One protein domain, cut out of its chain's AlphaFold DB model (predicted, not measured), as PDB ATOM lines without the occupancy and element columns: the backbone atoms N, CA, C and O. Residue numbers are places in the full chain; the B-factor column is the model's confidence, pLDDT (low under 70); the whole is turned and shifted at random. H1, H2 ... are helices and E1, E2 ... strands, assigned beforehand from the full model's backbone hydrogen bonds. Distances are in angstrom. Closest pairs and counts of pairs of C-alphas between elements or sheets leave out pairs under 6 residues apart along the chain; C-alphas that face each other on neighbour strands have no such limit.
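What this domain is: This is residues 30 to 107 of the 135 residues of a protein of Rotaria sp. Silwood2 (UniProt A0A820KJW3). What is the main picture? A long ribbon of two antiparallel strands, E1 and E2, bends sharply partway along, and from one end of it the chain goes out through H1 and H2 and comes back, for an open, hollow U with the ribbon's far part as one arm and the two helices as the other. What is it made of? The printed part has 78 residues, with the order E1, H1, H2, E2 along the chain, a sheet of order E1 - E2, antiparallel, and the mixed class, helices and strands. How large is it? It is extended, with a radius of gyration of the C-alphas of 19.9 A, and flat, spanning 51 by 41 by 16 A.

Where its parts are: Where are the strands? E1 is residues 30 to 43, 33.6 A from first to last C-alpha, beginning at C-alpha 30 (61.195, -3.098, -61.933). E2 is residues 92 to 106, 39.1 A long, ending at C-alpha 106 (61.108, -10.826, -66.651). Where are the helices? H1 is residues 54 to 62, 12.3 A long. H2 is residues 72 to 85, 19.9 A long, beginning at C-alpha 72 (31.323, 5.215, -33.948).

How they stand to each other: How do the strands pair? E1 and E2 are antiparallel neighbours, with 176 degrees between their directions. The C-alphas of Leu 30 and Trp 104 face each other at 4.7 A, and those of Asn 43 and Gly 92 at 4.1 A. N 35 and O 99, 2.9 A apart, and N 93 and O 42, 2.8 A apart, are within hydrogen-bond range. Where does the ribbon turn? E1 bends by 80 degrees at residue 40, and E2 bends by 78 degrees at residue 96. How do the helices stand? H1 and H2 are near each other, with 5 pairs of C-alphas within 10 A and the closest at 8.2 A. H1 and E2 are apart, and so are E1 and H2. What of the helices' backbones? In H1 and H2 every O i to N i+4 pair is within hydrogen-bond range.

The domain as a whole: How far does it reach? The two C-alphas farthest apart, those of Asp 54 and Ser 107, are 55.3 A from each other, while those of Leu 30 and Ser 107, first and last printed, are 9.5 A apart. How are the elements linked? The printed part has no cut, and the links E1 to H1, H1 to H2 and H2 to E2 are short. Which stretches stand free? Residues 47 to 55, of which 54 and 55 belong to H1, and residues 68 to 73, of which 72 and 73 belong to H2, stand free. How confident is the model? The mean pLDDT of the printed part is 93.5, and no printed residue is under 70.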
ATOM      1  N   LEU A  30      61.534  -4.464 -61.558       84.44
ATOM      2  CA  LEU A  30      61.195  -3.098 -61.933       84.44
ATOM      3  C   LEU A  30      62.481  -2.279 -62.053       84.44
ATOM      4  O   LEU A  30      63.203  -2.120 -61.066       84.44
ATOM      5  N   ALA A  31      62.740  -1.716 -63.229       86.56
ATOM      6  CA  ALA A  31      63.625  -0.568 -63.360       86.56
ATOM      7  C   ALA A  31      62.766   0.697 -63.361       86.56
ATOM      8  O   ALA A  31      61.836   0.832 -64.151       86.56
ATOM      9  N   SER A  32      63.061   1.627 -62.459       91.38
ATOM     10  CA  SER A  32      62.338   2.892 -62.367       91.38
ATOM     11  C   SER A  32      63.328   4.031 -62.530       91.38
ATOM     12  O   SER A  32      64.268   4.153 -61.744       91.38
ATOM     13  N   THR A  33      63.078   4.891 -63.509       93.50
ATOM     14  CA  THR A  33      63.833   6.125 -63.714       93.50
ATOM     15  C   THR A  33      62.949   7.289 -63.308       93.50
ATOM     16  O   THR A  33      61.864   7.497 -63.850       93.50
ATOM     17  N   ILE A  34      63.409   8.052 -62.319       95.44
ATOM     18  CA  ILE A  34      62.703   9.232 -61.826       95.44
ATOM     19  C   ILE A  34      63.644  10.419 -61.958       95.44
ATOM     20  O   ILE A  34      64.724  10.438 -61.365       95.44
ATOM     21  N   ARG A  35      63.233  11.423 -62.732       95.62
ATOM     22  CA  ARG A  35      63.959  12.683 -62.873       95.62
ATOM     23  C   ARG A  35      63.027  13.843 -62.570       95.62
ATOM     24  O   ARG A  35      62.067  14.092 -63.294       95.62
ATOM     25  N   GLN A  36      63.346  14.578 -61.515       96.06
ATOM     26  CA  GLN A  36      62.636  15.793 -61.144       96.06
ATOM     27  C   GLN A  36      63.350  17.015 -61.728       96.06
ATOM     28  O   GLN A  36      64.574  17.130 -61.655       96.06
ATOM     29  N   ILE A  37      62.582  17.929 -62.311       96.69
ATOM     30  CA  ILE A  37      63.057  19.224 -62.797       96.69
ATOM     31  C   ILE A  37      62.377  20.281 -61.936       96.69
ATOM     32  O   ILE A  37      61.168  20.463 -62.032       96.69
ATOM     33  N   ALA A  38      63.143  20.955 -61.086       96.88
ATOM     34  CA  ALA A  38      62.649  22.009 -60.209       96.88
ATOM     35  C   ALA A  38      62.802  23.382 -60.875       96.88
ATOM     36  O   ALA A  38      63.881  23.709 -61.367       96.88
ATOM     37  N   TRP A  39      61.745  24.192 -60.864       97.12
ATOM     38  CA  TRP A  39      61.787  25.586 -61.322       97.12
ATOM     39  C   TRP A  39      61.673  26.568 -60.163       97.12
ATOM     40  O   TRP A  39      62.411  27.548 -60.115       97.12
ATOM     41  N   TYR A  40      60.780  26.286 -59.212       96.75
ATOM     42  CA  TYR A  40      60.534  27.149 -58.059       96.75
ATOM     43  C   TYR A  40      60.375  26.320 -56.790       96.75
ATOM     44  O   TYR A  40      59.891  25.193 -56.835       96.75
ATOM     45  N   SER A  41      60.726  26.901 -55.646       96.75
ATOM     46  CA  SER A  41      60.406  26.351 -54.331       96.75
ATOM     47  C   SER A  41      59.519  27.345 -53.593       96.75
ATOM     48  O   SER A  41      59.842  28.530 -53.505       96.75
ATOM     49  N   LEU A  42      58.377  26.867 -53.111       95.94
ATOM     50  CA  LEU A  42      57.404  27.630 -52.344       95.94
ATOM     51  C   LEU A  42      57.410  27.082 -50.925       95.94
ATOM     52  O   LEU A  42      57.199  25.889 -50.744       95.94
ATOM     53  N   ASN A  43      57.626  27.937 -49.932       96.06
ATOM     54  CA  ASN A  43      57.603  27.547 -48.527       96.06
ATOM     55  C   ASN A  43      56.700  28.493 -47.745       96.06
ATOM     56  O   ASN A  43      56.689  29.705 -47.971       96.06
ATOM     57  N   VAL A  44      55.945  27.921 -46.819       94.44
ATOM     58  CA  VAL A  44      55.144  28.641 -45.844       94.44
ATOM     59  C   VAL A  44      56.097  29.273 -44.831       94.44
ATOM     60  O   VAL A  44      56.986  28.610 -44.298       94.44
ATOM     61  N   VAL A  45      55.931  30.570 -44.582       93.88
ATOM     62  CA  VAL A  45      56.764  31.300 -43.620       93.88
ATOM     63  C   VAL A  45      56.583  30.732 -42.213       93.88
ATOM     64  O   VAL A  45      55.468  30.453 -41.779       93.88
ATOM     65  N   THR A  46      57.685  30.563 -41.485       91.12
ATOM     66  CA  THR A  46      57.652  30.135 -40.077       91.12
ATOM     67  C   THR A  46      57.392  31.308 -39.135       91.12
ATOM     68  O   THR A  46      56.865  31.110 -38.041       91.12
ATOM     69  N   PHE A  47      57.726  32.532 -39.560       90.50
ATOM     70  CA  PHE A  47      57.505  33.749 -38.793       90.50
ATOM     71  C   PHE A  47      57.202  34.965 -39.699       90.50
ATOM     72  O   PHE A  47      57.992  35.247 -40.602       90.50
ATOM     73  N   PRO A  48      56.103  35.710 -39.458       89.81
ATOM     74  CA  PRO A  48      55.046  35.395 -38.496       89.81
ATOM     75  C   PRO A  48      54.299  34.119 -38.903       89.81
ATOM     76  O   PRO A  48      54.189  33.811 -40.087       89.81
ATOM     77  N   VAL A  49      53.791  33.372 -37.918       90.50
ATOM     78  CA  VAL A  49      53.029  32.146 -38.191       90.50
ATOM     79  C   VAL A  49      51.780  32.518 -39.001       90.50
ATOM     80  O   VAL A  49      51.007  33.379 -38.560       90.50
ATOM     81  N   PRO A  50      51.567  31.917 -40.183       91.38
ATOM     82  CA  PRO A  50      50.421  32.234 -41.013       91.38
ATOM     83  C   PRO A  50      49.142  31.792 -40.317       91.38
ATOM     84  O   PRO A  50      49.064  30.724 -39.711       91.38
ATOM     85  N   LYS A  51      48.120  32.639 -40.409       93.75
ATOM     86  CA  LYS A  51      46.806  32.343 -39.847       93.75
ATOM     87  C   LYS A  51      46.072  31.361 -40.754       93.75
ATOM     88  O   LYS A  51      46.136  31.476 -41.978       93.75
ATOM     89  N   PHE A  52      45.343  30.426 -40.148       91.88
ATOM     90  CA  PHE A  52      44.371  29.615 -40.874       91.88
ATOM     91  C   PHE A  52      43.269  30.503 -41.456       91.88
ATOM     92  O   PHE A  52      42.966  31.565 -40.913       91.88
ATOM     93  N   ASN A  53      42.664  30.063 -42.559       93.50
ATOM     94  CA  ASN A  53      41.490  30.743 -43.092       93.50
ATOM     95  C   ASN A  53      40.276  30.530 -42.159       93.50
ATOM     96  O   ASN A  53      40.216  29.561 -41.396       93.50
ATOM     97  N   ASP A  54      39.288  31.424 -42.237       96.44
ATOM     98  CA  ASP A  54      38.124  31.400 -41.338       96.44
ATOM     99  C   ASP A  54      37.302  30.108 -41.447       96.44
ATOM    100  O   ASP A  54      36.680  29.674 -40.480       96.44
ATOM    101  N   VAL A  55      37.295  29.480 -42.625       94.25
ATOM    102  CA  VAL A  55      36.574  28.225 -42.871       94.25
ATOM    103  C   VAL A  55      37.225  27.080 -42.100       94.25
ATOM    104  O   VAL A  55      36.541  26.363 -41.379       94.25
ATOM    105  N   THR A  56      38.546  26.945 -42.186       91.38
ATOM    106  CA  THR A  56      39.329  25.945 -41.459       91.38
ATOM    107  C   THR A  56      39.188  26.140 -39.957       91.38
ATOM    108  O   THR A  56      38.977  25.162 -39.247       91.38
ATOM    109  N   ILE A  57      39.212  27.386 -39.468       95.12
ATOM    110  CA  ILE A  57      38.981  27.677 -38.045       95.12
ATOM    111  C   ILE A  57      37.600  27.174 -37.609       95.12
ATOM    112  O   ILE A  57      37.495  26.491 -36.593       95.12
ATOM    113  N   LYS A  58      36.547  27.459 -38.387       96.00
ATOM    114  CA  LYS A  58      35.180  27.003 -38.086       96.00
ATOM    115  C   LYS A  58      35.050  25.484 -38.102       96.00
ATOM    116  O   LYS A  58      34.379  24.934 -37.239       96.00
ATOM    117  N   VAL A  59      35.686  24.814 -39.060       94.19
ATOM    118  CA  VAL A  59      35.638  23.350 -39.158       94.19
ATOM    119  C   VAL A  59      36.386  22.698 -38.000       94.19
ATOM    120  O   VAL A  59      35.852  21.782 -37.388       94.19
ATOM    121  N   ILE A  60      37.573  23.196 -37.648       93.94
ATOM    122  CA  ILE A  60      38.322  22.696 -36.486       93.94
ATOM    123  C   ILE A  60      37.527  22.936 -35.199       93.94
ATOM    124  O   ILE A  60      37.464  22.055 -34.352       93.94
ATOM    125  N   ALA A  61      36.883  24.097 -35.062       95.69
ATOM    126  CA  ALA A  61      36.046  24.404 -33.905       95.69
ATOM    127  C   ALA A  61      34.777  23.537 -33.817       95.69
ATOM    128  O   ALA A  61      34.226  23.388 -32.730       95.69
ATOM    129  N   ALA A  62      34.308  22.986 -34.940       93.81
ATOM    130  CA  ALA A  62      33.174  22.068 -34.979       93.81
ATOM    131  C   ALA A  62      33.565  20.618 -34.646       93.81
ATOM    132  O   ALA A  62      32.676  19.802 -34.414       93.81
ATOM    133  N   LEU A  63      34.863  20.288 -34.628       94.44
ATOM    134  CA  LEU A  63      35.305  18.952 -34.249       94.44
ATOM    135  C   LEU A  63      35.104  18.711 -32.747       94.44
ATOM    136  O   LEU A  63      35.331  19.613 -31.935       94.44
ATOM    137  N   PRO A  64      34.751  17.478 -32.353       94.38
ATOM    138  CA  PRO A  64      34.721  17.086 -30.953       94.38
ATOM    139  C   PRO A  64      36.074  17.324 -30.275       94.38
ATOM    140  O   PRO A  64      37.126  16.978 -30.809       94.38
ATOM    141  N   SER A  65      36.062  17.872 -29.059       94.38
ATOM    142  CA  SER A  65      37.294  18.165 -28.311       94.38
ATOM    143  C   SER A  65      37.993  16.919 -27.755       94.38
ATOM    144  O   SER A  65      39.140  17.000 -27.323       94.38
ATOM    145  N   ILE A  66      37.294  15.779 -27.714       94.56
ATOM    146  CA  ILE A  66      37.793  14.501 -27.203       94.56
ATOM    147  C   ILE A  66      37.565  13.446 -28.281       94.56
ATOM    148  O   ILE A  66      36.460  13.308 -28.804       94.56
ATOM    149  N   PHE A  67      38.614  12.689 -28.591       93.44
ATOM    150  CA  PHE A  67      38.519  11.519 -29.451       93.44
ATOM    151  C   PHE A  67      38.271  10.269 -28.599       93.44
ATOM    152  O   PHE A  67      39.052   9.980 -27.693       93.44
ATOM    153  N   ASP A  68      37.210   9.524 -28.909       95.62
ATOM    154  CA  ASP A  68      36.914   8.222 -28.306       95.62
ATOM    155  C   ASP A  68      36.813   7.158 -29.414       95.62
ATOM    156  O   ASP A  68      35.878   7.202 -30.219       95.62
ATOM    157  N   PRO A  69      37.749   6.190 -29.469       94.62
ATOM    158  CA  PRO A  69      37.763   5.149 -30.493       94.62
ATOM    159  C   PRO A  69      36.648   4.103 -30.321       94.62
ATOM    160  O   PRO A  69      36.515   3.213 -31.158       94.62
ATOM    161  N   THR A  70      35.861   4.159 -29.246       97.19
ATOM    162  CA  THR A  70      34.699   3.278 -29.052       97.19
ATOM    163  C   THR A  70      33.403   3.896 -29.580       97.19
ATOM    164  O   THR A  70      32.441   3.180 -29.858       97.19
ATOM    165  N   ASN A  71      33.383   5.216 -29.789       97.06
ATOM    166  CA  ASN A  71      32.224   5.939 -30.287       97.06
ATOM    167  C   ASN A  71      32.265   6.051 -31.818       97.06
ATOM    168  O   ASN A  71      33.012   6.841 -32.401       97.06
ATOM    169  N   THR A  72      31.407   5.278 -32.482       96.75
ATOM    170  CA  THR A  72      31.323   5.215 -33.948       96.75
ATOM    171  C   THR A  72      30.958   6.549 -34.597       96.75
ATOM    172  O   THR A  72      31.423   6.828 -35.701       96.75
ATOM    173  N   THR A  73      30.179   7.392 -33.914       95.44
ATOM    174  CA  THR A  73      29.791   8.720 -34.413       95.44
ATOM    175  C   THR A  73      30.998   9.651 -34.460       95.44
ATOM    176  O   THR A  73      31.264  10.253 -35.498       95.44
ATOM    177  N   LEU A  74      31.792   9.696 -33.385       95.75
ATOM    178  CA  LEU A  74      33.002  10.524 -33.332       95.75
ATOM    179  C   LEU A  74      34.026  10.061 -34.370       95.75
ATOM    180  O   LEU A  74      34.580  10.878 -35.104       95.75
ATOM    181  N   ILE A  75      34.232   8.748 -34.496       96.38
ATOM    182  CA  ILE A  75      35.098   8.193 -35.544       96.38
ATOM    183  C   ILE A  75      34.630   8.648 -36.929       96.38
ATOM    184  O   ILE A  75      35.457   9.020 -37.762       96.38
ATOM    185  N   HIS A  76      33.321   8.625 -37.190       95.31
ATOM    186  CA  HIS A  76      32.776   9.061 -38.468       95.31
ATOM    187  C   HIS A  76      33.060  10.545 -38.740       95.31
ATOM    188  O   HIS A  76      33.525  10.872 -39.830       95.31
ATOM    189  N   GLU A  77      32.858  11.424 -37.758       94.31
ATOM    190  CA  GLU A  77      33.124  12.865 -37.880       94.31
ATOM    191  C   GLU A  77      34.609  13.164 -38.149       94.31
ATOM    192  O   GLU A  77      34.939  13.896 -39.087       94.31
ATOM    193  N   PHE A  78      35.522  12.536 -37.403       95.56
ATOM    194  CA  PHE A  78      36.963  12.681 -37.645       95.56
ATOM    195  C   PHE A  78      37.382  12.102 -39.002       95.56
ATOM    196  O   PHE A  78      38.178  12.714 -39.715       95.56
ATOM    197  N   ASN A  79      36.822  10.961 -39.409       95.62
ATOM    198  CA  ASN A  79      37.098  10.382 -40.724       95.62
ATOM    199  C   ASN A  79      36.599  11.276 -41.859       95.62
ATOM    200  O   ASN A  79      37.296  11.411 -42.863       95.62
ATOM    201  N   GLN A  80      35.435  11.915 -41.710       94.44
ATOM    202  CA  GLN A  80      34.974  12.913 -42.672       94.44
ATOM    203  C   GLN A  80      35.955  14.085 -42.745       94.44
ATOM    204  O   GLN A  80      36.352  14.478 -43.842       94.44
ATOM    205  N   PHE A  81      36.410  14.604 -41.603       95.19
ATOM    206  CA  PHE A  81      37.403  15.676 -41.577       95.19
ATOM    207  C   PHE A  81      38.693  15.292 -42.313       95.19
ATOM    208  O   PHE A  81      39.122  16.022 -43.208       95.19
ATOM    209  N   PHE A  82      39.275  14.128 -42.013       95.31
ATOM    210  CA  PHE A  82      40.484  13.656 -42.693       95.31
ATOM    211  C   PHE A  82      40.255  13.336 -44.169       95.31
ATOM    212  O   PHE A  82      41.163  13.513 -44.979       95.31
ATOM    213  N   HIS A  83      39.055  12.900 -44.546       95.19
ATOM    214  CA  HIS A  83      38.709  12.686 -45.945       95.19
ATOM    215  C   HIS A  83      38.719  14.000 -46.737       95.19
ATOM    216  O   HIS A  83      39.222  14.030 -47.857       95.19
ATOM    217  N   TYR A  84      38.209  15.088 -46.151       93.25
ATOM    218  CA  TYR A  84      38.145  16.391 -46.818       93.25
ATOM    219  C   TYR A  84      39.457  17.178 -46.768       93.25
ATOM    220  O   TYR A  84      39.840  17.783 -47.768       93.25
ATOM    221  N   TYR A  85      40.141  17.195 -45.624       92.88
ATOM    222  CA  TYR A  85      41.317  18.046 -45.403       92.88
ATOM    223  C   TYR A  85      42.647  17.292 -45.484       92.88
ATOM    224  O   TYR A  85      43.706  17.916 -45.524       92.88
ATOM    225  N   GLY A  86      42.607  15.961 -45.540       94.88
ATOM    226  CA  GLY A  86      43.792  15.124 -45.441       94.88
ATOM    227  C   GLY A  86      44.327  15.036 -44.013       94.88
ATOM    228  O   GLY A  86      43.771  15.575 -43.058       94.88
ATOM    229  N   THR A  87      45.435  14.320 -43.868       95.12
ATOM    230  CA  THR A  87      46.114  14.093 -42.582       95.12
ATOM    231  C   THR A  87      47.361  14.958 -42.401       95.12
ATOM    232  O   THR A  87      47.954  14.962 -41.327       95.12
ATOM    233  N   HIS A  88      47.772  15.680 -43.446       95.06
ATOM    234  CA  HIS A  88      49.010  16.454 -43.490       95.06
ATOM    235  C   HIS A  88      48.769  17.815 -44.143       95.06
ATOM    236  O   HIS A  88      47.927  17.948 -45.028       95.06
ATOM    237  N   ILE A  89      49.559  18.809 -43.741       91.44
ATOM    238  CA  ILE A  89      49.555  20.148 -44.334       91.44
ATOM    239  C   ILE A  89      50.855  20.332 -45.113       91.44
ATOM    240  O   ILE A  89      51.942  20.063 -44.598       91.44
ATOM    241  N   VAL A  90      50.750  20.812 -46.351       93.50
ATOM    242  CA  VAL A  90      51.913  21.130 -47.183       93.50
ATOM    243  C   VAL A  90      52.508  22.459 -46.713       93.50
ATOM    244  O   VAL A  90      51.970  23.525 -46.999       93.50
ATOM    245  N   SER A  91      53.620  22.393 -45.981       94.19
ATOM    246  CA  SER A  91      54.380  23.571 -45.541       94.19
ATOM    247  C   SER A  91      55.391  24.054 -46.581       94.19
ATOM    248  O   SER A  91      55.869  25.180 -46.496       94.19
ATOM    249  N   GLY A  92      55.706  23.234 -47.578       95.50
ATOM    250  CA  GLY A  92      56.590  23.600 -48.669       95.50
ATOM    251  C   GLY A  92      56.446  22.653 -49.847       95.50
ATOM    252  O   GLY A  92      56.083  21.489 -49.683       95.50
ATOM    253  N   SER A  93      56.700  23.158 -51.047       96.25
ATOM    254  CA  SER A  93      56.628  22.387 -52.282       96.25
ATOM    255  C   SER A  93      57.632  22.897 -53.306       96.25
ATOM    256  O   SER A  93      57.944  24.087 -53.369       96.25
ATOM    257  N   THR A  94      58.128  21.981 -54.131       96.69
ATOM    258  CA  THR A  94      58.957  22.312 -55.289       96.69
ATOM    259  C   THR A  94      58.114  22.170 -56.544       96.69
ATOM    260  O   THR A  94      57.637  21.084 -56.869       96.69
ATOM    261  N   MET A  95      57.938  23.280 -57.247       96.75
ATOM    262  CA  MET A  95      57.156  23.371 -58.470       96.75
ATOM    263  C   MET A  95      58.066  23.141 -59.674       96.75
ATOM    264  O   MET A  95      59.167  23.691 -59.754       96.75
ATOM    265  N   GLY A  96      57.590  22.348 -60.626       96.25
ATOM    266  CA  GLY A  96      58.328  22.017 -61.834       96.25
ATOM    267  C   GLY A  96      57.720  20.815 -62.547       96.25
ATOM    268  O   GLY A  96      56.499  20.664 -62.564       96.25
ATOM    269  N   GLY A  97      58.566  19.965 -63.123       95.38
ATOM    270  CA  GLY A  97      58.159  18.765 -63.850       95.38
ATOM    271  C   GLY A  97      58.726  17.482 -63.247       95.38
ATOM    272  O   GLY A  97      59.796  17.482 -62.636       95.38
ATOM    273  N   LEU A  98      58.021  16.375 -63.466       96.25
ATOM    274  CA  LEU A  98      58.477  15.028 -63.142       96.25
ATOM    275  C   LEU A  98      58.508  14.205 -64.429       96.25
ATOM    276  O   LEU A  98      57.485  14.059 -65.094       96.25
ATOM    277  N   ILE A  99      59.674  13.668 -64.766       95.31
ATOM    278  CA  ILE A  99      59.796  12.591 -65.745       95.31
ATOM    279  C   ILE A  99      59.848  11.302 -64.939       95.31
ATOM    280  O   ILE A  99      60.747  11.115 -64.115       95.31
ATOM    281  N   TRP A 100      58.861  10.443 -65.158       95.69
ATOM    282  CA  TRP A 100      58.750   9.159 -64.491       95.69
ATOM    283  C   TRP A 100      58.569   8.071 -65.538       95.69
ATOM    284  O   TRP A 100      57.595   8.075 -66.290       95.69
ATOM    285  N   GLU A 101      59.533   7.166 -65.579       94.62
ATOM    286  CA  GLU A 101      59.550   6.005 -66.451       94.62
ATOM    287  C   GLU A 101      59.694   4.747 -65.596       94.62
ATOM    288  O   GLU A 101      60.447   4.721 -64.615       94.62
ATOM    289  N   GLN A 102      58.927   3.720 -65.946       93.25
ATOM    290  CA  GLN A 102      58.929   2.429 -65.273       93.25
ATOM    291  C   GLN A 102      58.951   1.327 -66.320       93.25
ATOM    292  O   GLN A 102      57.986   1.168 -67.066       93.25
ATOM    293  N   ASP A 103      60.022   0.544 -66.307       87.25
ATOM    294  CA  ASP A 103      60.200  -0.615 -67.165       87.25
ATOM    295  C   ASP A 103      60.176  -1.886 -66.327       87.25
ATOM    296  O   ASP A 103      60.872  -2.018 -65.317       87.25
ATOM    297  N   TRP A 104      59.377  -2.847 -66.769       83.31
ATOM    298  CA  TRP A 104      59.223  -4.133 -66.105       83.31
ATOM    299  C   TRP A 104      59.887  -5.215 -66.950       83.31
ATOM    300  O   TRP A 104      59.597  -5.346 -68.139       83.31
ATOM    301  N   PHE A 105      60.765  -6.003 -66.333       81.88
ATOM    302  CA  PHE A 105      61.509  -7.072 -66.993       81.88
ATOM    303  C   PHE A 105      61.204  -8.415 -66.350       81.88
ATOM    304  O   PHE A 105      61.208  -8.524 -65.125       81.88
ATOM    305  N   GLU A 106      61.069  -9.459 -67.163       77.44
ATOM    306  CA  GLU A 106      61.108 -10.826 -66.651       77.44
ATOM    307  C   GLU A 106      62.494 -11.113 -66.052       77.44
ATOM    308  O   GLU A 106      63.536 -10.891 -66.680       77.44
ATOM    309  N   SER A 107      62.534 -11.623 -64.823       72.06
ATOM    310  CA  SER A 107      63.776 -11.942 -64.099       72.06
ATOM    311  C   SER A 107      64.699 -12.897 -64.831       72.06
ATOM    312  O   SER A 107      65.923 -12.803 -64.692       72.06
TER     313      SER A 107